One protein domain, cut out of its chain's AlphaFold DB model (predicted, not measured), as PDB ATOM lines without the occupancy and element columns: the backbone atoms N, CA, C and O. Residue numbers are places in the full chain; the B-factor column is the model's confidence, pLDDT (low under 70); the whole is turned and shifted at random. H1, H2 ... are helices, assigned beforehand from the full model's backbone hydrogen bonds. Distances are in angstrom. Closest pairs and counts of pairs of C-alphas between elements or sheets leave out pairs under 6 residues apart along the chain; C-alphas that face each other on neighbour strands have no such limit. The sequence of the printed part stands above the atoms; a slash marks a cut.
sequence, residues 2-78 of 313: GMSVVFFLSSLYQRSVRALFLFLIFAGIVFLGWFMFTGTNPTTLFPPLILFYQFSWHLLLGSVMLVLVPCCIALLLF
ATOM      1  N   GLY A   2     -22.052   8.944 -11.645       76.56
ATOM      2  CA  GLY A   2     -21.774   7.504 -11.805       76.56
ATOM      3  C   GLY A   2     -20.728   6.962 -10.820       76.56
ATOM      4  O   GLY A   2     -21.017   6.047 -10.061       76.56
ATOM      5  N   MET A   3     -19.556   7.599 -10.740       77.94
ATOM      6  CA  MET A   3     -18.481   7.165  -9.832       77.94
ATOM      7  C   MET A   3     -18.857   7.242  -8.342       77.94
ATOM      8  O   MET A   3     -18.537   6.330  -7.590       77.94
ATOM      9  N   SER A   4     -19.570   8.290  -7.909       84.62
ATOM     10  CA  SER A   4     -19.991   8.439  -6.503       84.62
ATOM     11  C   SER A   4     -21.025   7.384  -6.103       84.62
ATOM     12  O   SER A   4     -20.957   6.840  -5.005       84.62
ATOM     13  N   VAL A   5     -21.944   7.047  -7.013       83.81
ATOM     14  CA  VAL A   5     -22.929   5.976  -6.815       83.81
ATOM     15  C   VAL A   5     -22.251   4.606  -6.778       83.81
ATOM     16  O   VAL A   5     -22.556   3.806  -5.898       83.81
ATOM     17  N   VAL A   6     -21.294   4.339  -7.672       84.12
ATOM     18  CA  VAL A   6     -20.533   3.077  -7.677       84.12
ATOM     19  C   VAL A   6     -19.722   2.916  -6.391       84.12
ATOM     20  O   VAL A   6     -19.699   1.828  -5.814       84.12
ATOM     21  N   PHE A   7     -19.101   3.992  -5.902       85.50
ATOM     22  CA  PHE A   7     -18.357   3.973  -4.644       85.50
ATOM     23  C   PHE A   7     -19.273   3.691  -3.444       85.50
ATOM     24  O   PHE A   7     -18.982   2.807  -2.636       85.50
ATOM     25  N   PHE A   8     -20.437   4.344  -3.385       86.50
ATOM     26  CA  PHE A   8     -21.465   4.060  -2.386       86.50
ATOM     27  C   PHE A   8     -21.948   2.607  -2.432       86.50
ATOM     28  O   PHE A   8     -21.892   1.916  -1.413       86.50
ATOM     29  N   LEU A   9     -22.340   2.104  -3.603       85.56
ATOM     30  CA  LEU A   9     -22.791   0.719  -3.762       85.56
ATOM     31  C   LEU A   9     -21.705  -0.280  -3.343       85.56
ATOM     32  O   LEU A   9     -22.002  -1.261  -2.668       85.56
ATOM     33  N   SER A  10     -20.442  -0.005  -3.670       81.31
ATOM     34  CA  SER A  10     -19.306  -0.854  -3.290       81.31
ATOM     35  C   SER A  10     -19.072  -0.874  -1.775       81.31
ATOM     36  O   SER A  10     -18.904  -1.948  -1.197       81.31
ATOM     37  N   SER A  11     -19.129   0.285  -1.110       84.50
ATOM     38  CA  SER A  11     -19.026   0.374   0.359       84.50
ATOM     39  C   SER A  11     -20.178  -0.360   1.061       84.50
ATOM     40  O   SER A  11     -19.991  -1.050   2.065       84.50
ATOM     41  N   LEU A  12     -21.379  -0.286   0.486       84.69
ATOM     42  CA  LEU A  12     -22.572  -0.916   1.031       84.69
ATOM     43  C   LEU A  12     -22.561  -2.436   0.801       84.69
ATOM     44  O   LEU A  12     -22.958  -3.185   1.694       84.69
ATOM     45  N   TYR A  13     -22.018  -2.894  -0.335       81.75
ATOM     46  CA  TYR A  13     -21.744  -4.307  -0.616       81.75
ATOM     47  C   TYR A  13     -20.774  -4.917   0.399       81.75
ATOM     48  O   TYR A  13     -21.048  -5.997   0.925       81.75
ATOM     49  N   GLN A  14     -19.671  -4.217   0.693       76.38
ATOM     50  CA  GLN A  14     -18.674  -4.663   1.673       76.38
ATOM     51  C   GLN A  14     -19.293  -4.863   3.057       76.38
ATOM     52  O   GLN A  14     -18.973  -5.832   3.740       76.38
ATOM     53  N   ARG A  15     -20.213  -3.979   3.456       78.25
ATOM     54  CA  ARG A  15     -20.873  -4.068   4.759       78.25
ATOM     55  C   ARG A  15     -21.976  -5.123   4.794       78.25
ATOM     56  O   ARG A  15     -22.050  -5.894   5.748       78.25
ATOM     57  N   SER A  16     -22.862  -5.154   3.794       80.56
ATOM     58  CA  SER A  16     -23.813  -6.257   3.644       80.56
ATOM     59  C   SER A  16     -24.407  -6.364   2.235       80.56
ATOM     60  O   SER A  16     -25.029  -5.439   1.707       80.56
ATOM     61  N   VAL A  17     -24.347  -7.574   1.680       78.44
ATOM     62  CA  VAL A  17     -24.990  -7.911   0.400       78.44
ATOM     63  C   VAL A  17     -26.514  -7.737   0.468       78.44
ATOM     64  O   VAL A  17     -27.140  -7.324  -0.505       78.44
ATOM     65  N   ARG A  18     -27.126  -8.005   1.632       82.19
ATOM     66  CA  ARG A  18     -28.581  -7.881   1.831       82.19
ATOM     67  C   ARG A  18     -29.051  -6.429   1.775       82.19
ATOM     68  O   ARG A  18     -30.035  -6.158   1.093       82.19
ATOM     69  N   ALA A  19     -28.357  -5.502   2.441       82.62
ATOM     70  CA  ALA A  19     -28.711  -4.084   2.367       82.62
ATOM     71  C   ALA A  19     -28.539  -3.543   0.946       82.62
ATOM     72  O   ALA A  19     -29.349  -2.726   0.521       82.62
ATOM     73  N   LEU A  20     -27.544  -4.031   0.192       84.44
ATOM     74  CA  LEU A  20     -27.369  -3.638  -1.206       84.44
ATOM     75  C   LEU A  20     -28.549  -4.083  -2.059       84.44
ATOM     76  O   LEU A  20     -29.106  -3.271  -2.792       84.44
ATOM     77  N   PHE A  21     -28.963  -5.344  -1.934       84.31
ATOM     78  CA  PHE A  21     -30.129  -5.840  -2.662       84.31
ATOM     79  C   PHE A  21     -31.400  -5.074  -2.292       84.31
ATOM     80  O   PHE A  21     -32.130  -4.654  -3.183       84.31
ATOM     81  N   LEU A  22     -31.641  -4.834  -0.999       87.50
ATOM     82  CA  LEU A  22     -32.792  -4.050  -0.543       87.50
ATOM     83  C   LEU A  22     -32.757  -2.617  -1.082       87.50
ATOM     84  O   LEU A  22     -33.782  -2.124  -1.543       87.50
ATOM     85  N   PHE A  23     -31.590  -1.972  -1.074       87.06
ATOM     86  CA  PHE A  23     -31.418  -0.632  -1.627       87.06
ATOM     87  C   PHE A  23     -31.686  -0.602  -3.134       87.06
ATOM     88  O   PHE A  23     -32.412   0.271  -3.594       87.06
ATOM     89  N   LEU A  24     -31.154  -1.561  -3.901       86.81
ATOM     90  CA  LEU A  24     -31.394  -1.650  -5.345       86.81
ATOM     91  C   LEU A  24     -32.868  -1.908  -5.669       86.81
ATOM     92  O   LEU A  24     -33.406  -1.271  -6.570       86.81
ATOM     93  N   ILE A  25     -33.530  -2.799  -4.926       86.69
ATOM     94  CA  ILE A  25     -34.964  -3.071  -5.091       86.69
ATOM     95  C   ILE A  25     -35.772  -1.815  -4.766       86.69
ATOM     96  O   ILE A  25     -36.621  -1.413  -5.556       86.69
ATOM     97  N   PHE A  26     -35.488  -1.163  -3.637       89.00
ATOM     98  CA  PHE A  26     -36.177   0.057  -3.231       89.00
ATOM     99  C   PHE A  26     -35.975   1.186  -4.246       89.00
ATOM    100  O   PHE A  26     -36.950   1.775  -4.705       89.00
ATOM    101  N   ALA A  27     -34.731   1.443  -4.658       85.06
ATOM    102  CA  ALA A  27     -34.411   2.442  -5.672       85.06
ATOM    103  C   ALA A  27     -35.101   2.124  -7.007       85.06
ATOM    104  O   ALA A  27     -35.661   3.022  -7.631       85.06
ATOM    105  N   GLY A  28     -35.122   0.851  -7.410       84.56
ATOM    106  CA  GLY A  28     -35.824   0.383  -8.602       84.56
ATOM    107  C   GLY A  28     -37.335   0.604  -8.531       84.56
ATOM    108  O   GLY A  28     -37.907   1.119  -9.486       84.56
ATOM    109  N   ILE A  29     -37.979   0.287  -7.401       86.88
ATOM    110  CA  ILE A  29     -39.422   0.500  -7.184       86.88
ATOM    111  C   ILE A  29     -39.761   1.991  -7.194       86.88
ATOM    112  O   ILE A  29     -40.724   2.386  -7.844       86.88
ATOM    113  N   VAL A  30     -38.974   2.824  -6.506       84.44
ATOM    114  CA  VAL A  30     -39.173   4.282  -6.493       84.44
ATOM    115  C   VAL A  30     -39.034   4.850  -7.903       84.44
ATOM    116  O   VAL A  30     -39.856   5.659  -8.324       84.44
ATOM    117  N   PHE A  31     -38.032   4.391  -8.653       81.00
ATOM    118  CA  PHE A  31     -37.795   4.835 -10.021       81.00
ATOM    119  C   PHE A  31     -38.900   4.388 -10.988       81.00
ATOM    120  O   PHE A  31     -39.399   5.204 -11.759       81.00
ATOM    121  N   LEU A  32     -39.332   3.124 -10.915       81.69
ATOM    122  CA  LEU A  32     -40.455   2.592 -11.695       81.69
ATOM    123  C   LEU A  32     -41.771   3.290 -11.348       81.69
ATOM    124  O   LEU A  32     -42.525   3.646 -12.248       81.69
ATOM    125  N   GLY A  33     -42.036   3.509 -10.059       82.50
ATOM    126  CA  GLY A  33     -43.213   4.232  -9.593       82.50
ATOM    127  C   GLY A  33     -43.226   5.659 -10.128       82.50
ATOM    128  O   GLY A  33     -44.209   6.076 -10.730       82.50
ATOM    129  N   TRP A  34     -42.112   6.379  -9.995       79.12
ATOM    130  CA  TRP A  34     -41.979   7.726 -10.541       79.12
ATOM    131  C   TRP A  34     -42.202   7.753 -12.060       79.12
ATOM    132  O   TRP A  34     -43.028   8.531 -12.526       79.12
ATOM    133  N   PHE A  35     -41.567   6.844 -12.809       79.25
ATOM    134  CA  PHE A  35     -41.744   6.724 -14.258       79.25
ATOM    135  C   PHE A  35     -43.207   6.489 -14.665       79.25
ATOM    136  O   PHE A  35     -43.705   7.151 -15.575       79.25
ATOM    137  N   MET A  36     -43.911   5.591 -13.968       80.25
ATOM    138  CA  MET A  36     -45.328   5.310 -14.224       80.25
ATOM    139  C   MET A  36     -46.237   6.507 -13.905       80.25
ATOM    140  O   MET A  36     -47.249   6.690 -14.576       80.25
ATOM    141  N   PHE A  37     -45.892   7.324 -12.903       79.94
ATOM    142  CA  PHE A  37     -46.694   8.484 -12.497       79.94
ATOM    143  C   PHE A  37     -46.488   9.715 -13.383       79.94
ATOM    144  O   PHE A  37     -47.451  10.433 -13.646       79.94
ATOM    145  N   THR A  38     -45.259   9.998 -13.820       77.62
ATOM    146  CA  THR A  38     -44.965  11.211 -14.599       77.62
ATOM    147  C   THR A  38     -44.963  10.981 -16.106       77.62
ATOM    148  O   THR A  38     -45.099  11.947 -16.853       77.62
ATOM    149  N   GLY A  39     -44.784   9.741 -16.579       76.25
ATOM    150  CA  GLY A  39     -44.684   9.421 -18.011       76.25
ATOM    151  C   GLY A  39     -43.488  10.078 -18.718       76.25
ATOM    152  O   GLY A  39     -43.354  10.000 -19.937       76.25
ATOM    153  N   THR A  40     -42.611  10.747 -17.969       74.50
ATOM    154  CA  THR A  40     -41.457  11.472 -18.494       74.50
ATOM    155  C   THR A  40     -40.309  10.512 -18.753       74.50
ATOM    156  O   THR A  40     -39.971   9.696 -17.895       74.50
ATOM    157  N   ASN A  41     -39.655  10.652 -19.907       70.62
ATOM    158  CA  ASN A  41     -38.500   9.832 -20.246       70.62
ATOM    159  C   ASN A  41     -37.382  10.031 -19.195       70.62
ATOM    160  O   ASN A  41     -36.906  11.158 -19.026       70.62
ATOM    161  N   PRO A  42     -36.937   8.971 -18.495       66.56
ATOM    162  CA  PRO A  42     -35.986   9.071 -17.388       66.56
ATOM    163  C   PRO A  42     -34.609   9.590 -17.805       66.56
ATOM    164  O   PRO A  42     -33.850  10.083 -16.973       66.56
ATOM    165  N   THR A  43     -34.278   9.506 -19.094       66.56
ATOM    166  CA  THR A  43     -33.031  10.050 -19.644       66.56
ATOM    167  C   THR A  43     -32.954  11.569 -19.508       66.56
ATOM    168  O   THR A  43     -31.864  12.117 -19.356       66.56
ATOM    169  N   THR A  44     -34.107  12.244 -19.456       68.81
ATOM    170  CA  THR A  44     -34.170  13.689 -19.216       68.81
ATOM    171  C   THR A  44     -33.774  14.060 -17.795       68.81
ATOM    172  O   THR A  44     -33.459  15.216 -17.574       68.81
ATOM    173  N   LEU A  45     -33.709  13.104 -16.854       71.75
ATOM    174  CA  LEU A  45     -33.282  13.333 -15.471       71.75
ATOM    175  C   LEU A  45     -31.772  13.288 -15.254       71.75
ATOM    176  O   LEU A  45     -31.291  13.446 -14.129       71.75
ATOM    177  N   PHE A  46     -31.010  13.055 -16.320       77.25
ATOM    178  CA  PHE A  46     -29.566  13.025 -16.234       77.25
ATOM    179  C   PHE A  46     -29.047  14.433 -15.884       77.25
ATOM    180  O   PHE A  46     -29.272  15.363 -16.658       77.25
ATOM    181  N   PRO A  47     -28.348  14.633 -14.748       78.75
ATOM    182  CA  PRO A  47     -28.051  15.977 -14.244       78.75
ATOM    183  C   PRO A  47     -27.283  16.883 -15.221       78.75
ATOM    184  O   PRO A  47     -27.655  18.050 -15.347       78.75
ATOM    185  N   PRO A  48     -26.281  16.382 -15.977       78.94
ATOM    186  CA  PRO A  48     -25.648  17.171 -17.034       78.94
ATOM    187  C   PRO A  48     -26.626  17.625 -18.125       78.94
ATOM    188  O   PRO A  48     -26.500  18.733 -18.631       78.94
ATOM    189  N   LEU A  49     -27.609  16.787 -18.467       79.62
ATOM    190  CA  LEU A  49     -28.599  17.073 -19.504       79.62
ATOM    191  C   LEU A  49     -29.613  18.125 -19.027       79.62
ATOM    192  O   LEU A  49     -29.891  19.081 -19.743       79.62
ATOM    193  N   ILE A  50     -30.105  17.999 -17.789       84.12
ATOM    194  CA  ILE A  50     -31.009  18.983 -17.169       84.12
ATOM    195  C   ILE A  50     -30.350  20.355 -17.074       84.12
ATOM    196  O   ILE A  50     -30.955  21.352 -17.458       84.12
ATOM    197  N   LEU A  51     -29.116  20.407 -16.571       84.50
ATOM    198  CA  LEU A  51     -28.388  21.665 -16.417       84.50
ATOM    199  C   LEU A  51     -28.085  22.328 -17.762       84.50
ATOM    200  O   LEU A  51     -28.027  23.554 -17.824       84.50
ATOM    201  N   PHE A  52     -27.907  21.528 -18.816       83.94
ATOM    202  CA  PHE A  52     -27.698  22.020 -20.172       83.94
ATOM    203  C   PHE A  52     -28.971  22.631 -20.773       83.94
ATOM    204  O   PHE A  52     -28.903  23.699 -21.374       83.94
ATOM    205  N   TYR A  53     -30.133  21.992 -20.592       83.56
ATOM    206  CA  TYR A  53     -31.399  22.494 -21.138       83.56
ATOM    207  C   TYR A  53     -32.031  23.618 -20.307       83.56
ATOM    208  O   TYR A  53     -32.643  24.523 -20.873       83.56
ATOM    209  N   GLN A  54     -31.921  23.566 -18.978       83.69
ATOM    210  CA  GLN A  54     -32.538  24.530 -18.064       83.69
ATOM    211  C   GLN A  54     -31.620  24.798 -16.871       83.69
ATOM    212  O   GLN A  54     -31.680  24.132 -15.836       83.69
ATOM    213  N   PHE A  55     -30.764  25.811 -16.995       87.88
ATOM    214  CA  PHE A  55     -29.889  26.197 -15.897       87.88
ATOM    215  C   PHE A  55     -30.678  26.892 -14.777       87.88
ATOM    216  O   PHE A  55     -31.291  27.939 -14.984       87.88
ATOM    217  N   SER A  56     -30.622  26.339 -13.563       89.00
ATOM    218  CA  SER A  56     -31.086  27.012 -12.347       89.00
ATOM    219  C   SER A  56     -30.209  26.656 -11.150       89.00
ATOM    220  O   SER A  56     -29.654  25.555 -11.066       89.00
ATOM    221  N   TRP A  57     -30.110  27.574 -10.183       87.31
ATOM    222  CA  TRP A  57     -29.336  27.349  -8.959       87.31
ATOM    223  C   TRP A  57     -29.836  26.144  -8.162       87.31
ATOM    224  O   TRP A  57     -29.026  25.392  -7.630       87.31
ATOM    225  N   HIS A  58     -31.150  25.911  -8.135       87.44
ATOM    226  CA  HIS A  58     -31.745  24.758  -7.457       87.44
ATOM    227  C   HIS A  58     -31.350  23.430  -8.115       87.44
ATOM    228  O   HIS A  58     -31.009  22.477  -7.414       87.44
ATOM    229  N   LEU A  59     -31.327  23.375  -9.450       86.06
ATOM    230  CA  LEU A  59     -30.909  22.184 -10.200       86.06
ATOM    231  C   LEU A  59     -29.410  21.910 -10.044       86.06
ATOM    232  O   LEU A  59     -28.999  20.752  -9.932       86.06
ATOM    233  N   LEU A  60     -28.591  22.962  -9.976       87.56
ATOM    234  CA  LEU A  60     -27.157  22.833  -9.724       87.56
ATOM    235  C   LEU A  60     -26.894  22.291  -8.316       87.56
ATOM    236  O   LEU A  60     -26.146  21.326  -8.161       87.56
ATOM    237  N   LEU A  61     -27.570  22.841  -7.304       89.94
ATOM    238  CA  LEU A  61     -27.480  22.363  -5.923       89.94
ATOM    239  C   LEU A  61     -27.953  20.908  -5.805       89.94
ATOM    240  O   LEU A  61     -27.266  20.093  -5.193       89.94
ATOM    241  N   GLY A  62     -29.061  20.550  -6.463       86.56
ATOM    242  CA  GLY A  62     -29.545  19.170  -6.534       86.56
ATOM    243  C   GLY A  62     -28.527  18.219  -7.171       86.56
ATOM    244  O   GLY A  62     -28.263  17.144  -6.636       86.56
ATOM    245  N   SER A  63     -27.881  18.642  -8.258       85.38
ATOM    246  CA  SER A  63     -26.846  17.861  -8.950       85.38
ATOM    247  C   SER A  63     -25.598  17.652  -8.089       85.38
ATOM    248  O   SER A  63     -25.039  16.554  -8.062       85.38
ATOM    249  N   VAL A  64     -25.177  18.684  -7.353       87.38
ATOM    250  CA  VAL A  64     -24.059  18.613  -6.402       87.38
ATOM    251  C   VAL A  64     -24.404  17.685  -5.237       87.38
ATOM    252  O   VAL A  64     -23.606  16.811  -4.898       87.38
ATOM    253  N   MET A  65     -25.606  17.798  -4.668       87.56
ATOM    254  CA  MET A  65     -26.069  16.925  -3.583       87.56
ATOM    255  C   MET A  65     -26.175  15.463  -4.024       87.56
ATOM    256  O   MET A  65     -25.763  14.573  -3.283       87.56
ATOM    257  N   LEU A  66     -26.620  15.205  -5.255       87.31
ATOM    258  CA  LEU A  66     -26.653  13.862  -5.843       87.31
ATOM    259  C   LEU A  66     -25.255  13.217  -5.930       87.31
ATOM    260  O   LEU A  66     -25.135  11.995  -5.969       87.31
ATOM    261  N   VAL A  67     -24.182  14.014  -5.973       87.81
ATOM    262  CA  VAL A  67     -22.800  13.510  -5.945       87.81
ATOM    263  C   VAL A  67     -22.267  13.420  -4.517       87.81
ATOM    264  O   VAL A  67     -21.705  12.387  -4.145       87.81
ATOM    265  N   LEU A  68     -22.445  14.478  -3.723       90.56
ATOM    266  CA  LEU A  68     -21.889  14.580  -2.375       90.56
ATOM    267  C   LEU A  68     -22.543  13.609  -1.398       90.56
ATOM    268  O   LEU A  68     -21.826  12.972  -0.636       90.56
ATOM    269  N   VAL A  69     -23.868  13.447  -1.429       90.12
ATOM    270  CA  VAL A  69     -24.580  12.591  -0.469       90.12
ATOM    271  C   VAL A  69     -24.127  11.129  -0.580       90.12
ATOM    272  O   VAL A  69     -23.679  10.591   0.435       90.12
ATOM    273  N   PRO A  70     -24.124  10.477  -1.765       87.56
ATOM    274  CA  PRO A  70     -23.597   9.119  -1.884       87.56
ATOM    275  C   PRO A  70     -22.121   9.035  -1.501       87.56
ATOM    276  O   PRO A  70     -21.721   8.066  -0.868       87.56
ATOM    277  N   CYS A  71     -21.318  10.049  -1.839       89.38
ATOM    278  CA  CYS A  71     -19.893  10.078  -1.511       89.38
ATOM    279  C   CYS A  71     -19.649  10.129   0.007       89.38
ATOM    280  O   CYS A  71     -18.915   9.303   0.542       89.38
ATOM    281  N   CYS A  72     -20.312  11.041   0.720       90.38
ATOM    282  CA  CYS A  72     -20.208  11.162   2.172       90.38
ATOM    283  C   CYS A  72     -20.705   9.898   2.873       90.38
ATOM    284  O   CYS A  72     -20.038   9.400   3.775       90.38
ATOM    285  N   ILE A  73     -21.842   9.342   2.440       87.00
ATOM    286  CA  ILE A  73     -22.345   8.089   3.013       87.00
ATOM    287  C   ILE A  73     -21.359   6.947   2.734       87.00
ATOM    288  O   ILE A  73     -21.088   6.157   3.632       87.00
ATOM    289  N   ALA A  74     -20.778   6.874   1.534       86.69
ATOM    290  CA  ALA A  74     -19.774   5.866   1.208       86.69
ATOM    291  C   ALA A  74     -18.548   5.961   2.122       86.69
ATOM    292  O   ALA A  74     -18.097   4.941   2.630       86.69
ATOM    293  N   LEU A  75     -18.050   7.175   2.382       86.94
ATOM    294  CA  LEU A  75     -16.935   7.414   3.304       86.94
ATOM    295  C   LEU A  75     -17.274   7.013   4.746       86.94
ATOM    296  O   LEU A  75     -16.430   6.444   5.427       86.94
ATOM    297  N   LEU A  76     -18.505   7.266   5.200       86.88
ATOM    298  CA  LEU A  76     -18.971   6.862   6.532       86.88
ATOM    299  C   LEU A  76     -19.172   5.345   6.658       86.88
ATOM    300  O   LEU A  76     -19.022   4.785   7.741       86.88
ATOM    301  N   LEU A  77     -19.569   4.683   5.569       82.69
ATOM    302  CA  LEU A  77     -19.769   3.235   5.523       82.69
ATOM    303  C   LEU A  77     -18.468   2.465   5.292       82.69
ATOM    304  O   LEU A  77     -18.408   1.282   5.630       82.69
ATOM    305  N   PHE A  78     -17.458   3.111   4.709       80.75
ATOM    306  CA  PHE A  78     -16.181   2.493   4.399       80.75
ATOM    307  C   PHE A  78     -15.484   2.053   5.686       80.75
ATOM    308  O   PHE A  78     -15.097   2.863   6.523       80.75
TER     309      PHE A  78
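What this domain is: This is residues 2 to 78 of the 313 residues of an uncharacterized protein of Methanospirillum sp (UniProt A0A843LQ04). An open, loose frame of helices: the two longest, H2 and H5, make opposite sides with an empty gap between them. At one end H1 folds back from the start of H2 as a V and lies alongside the last part of H5; at the other, short H3 and H4 lead from H2 across to H5. The 77 printed residues hold five named helices, H1 to H5 in chain order, and no named strand: all helix. The whole is only just loose, close to compact, with a radius of gyration of the C-alphas of 14.2 A and spans of 38 by 27 by 15 A.

Where its parts are: Find C-alpha 17 at (-24.990, -7.911, 0.400); from there H2, residues 17 to 38, runs 31.5 A. Before it is H1, residues 2 to 15, 20.2 A long. After it come H3, residues 42 to 45, and H4, residues 47 to 53. H5, residues 57 to 77, runs 29.7 A to C-alpha 77 at (-19.769, 3.235, 5.523).

How they stand to each other: Look at Leu 20 in H2 and Tyr 13 in H1: their C-alphas, the closest, are 5.7 A apart. These helices touch as a hairpin, opposite ways at a steep tilt of 40 degrees, H2 with residues 19 to 20 alone. H1 touches H5 at a shallow tilt of 27 degrees, the same way; closest are C-alphas 8 and 74, 4.4 A. H4 and H5 touch as a hairpin, opposite ways at a shallow tilt of 6 degrees; closest are C-alphas 47 and 63, 5.7 A. H3 is close to but not clearly touching H4, with C-alphas 44 and 50 closest at 6.5 A. H2 and H5 are apart. Every O i to N i+4 pair is within hydrogen-bond range in H1, H2 and H4, and 16 of 17 in H5; H3 is too short for one.

The domain as a whole: The farthest C-alphas, of Ser 16 and Tyr 53, are 38.7 A apart. The printed part has no cut, and its four links between helices are tight. Residues 25 to 30 of H2 stand free, as do residues 35 to 41, of which 35 to 38 belong to H2. Confidence is low, under 70, at residues 42 to 44.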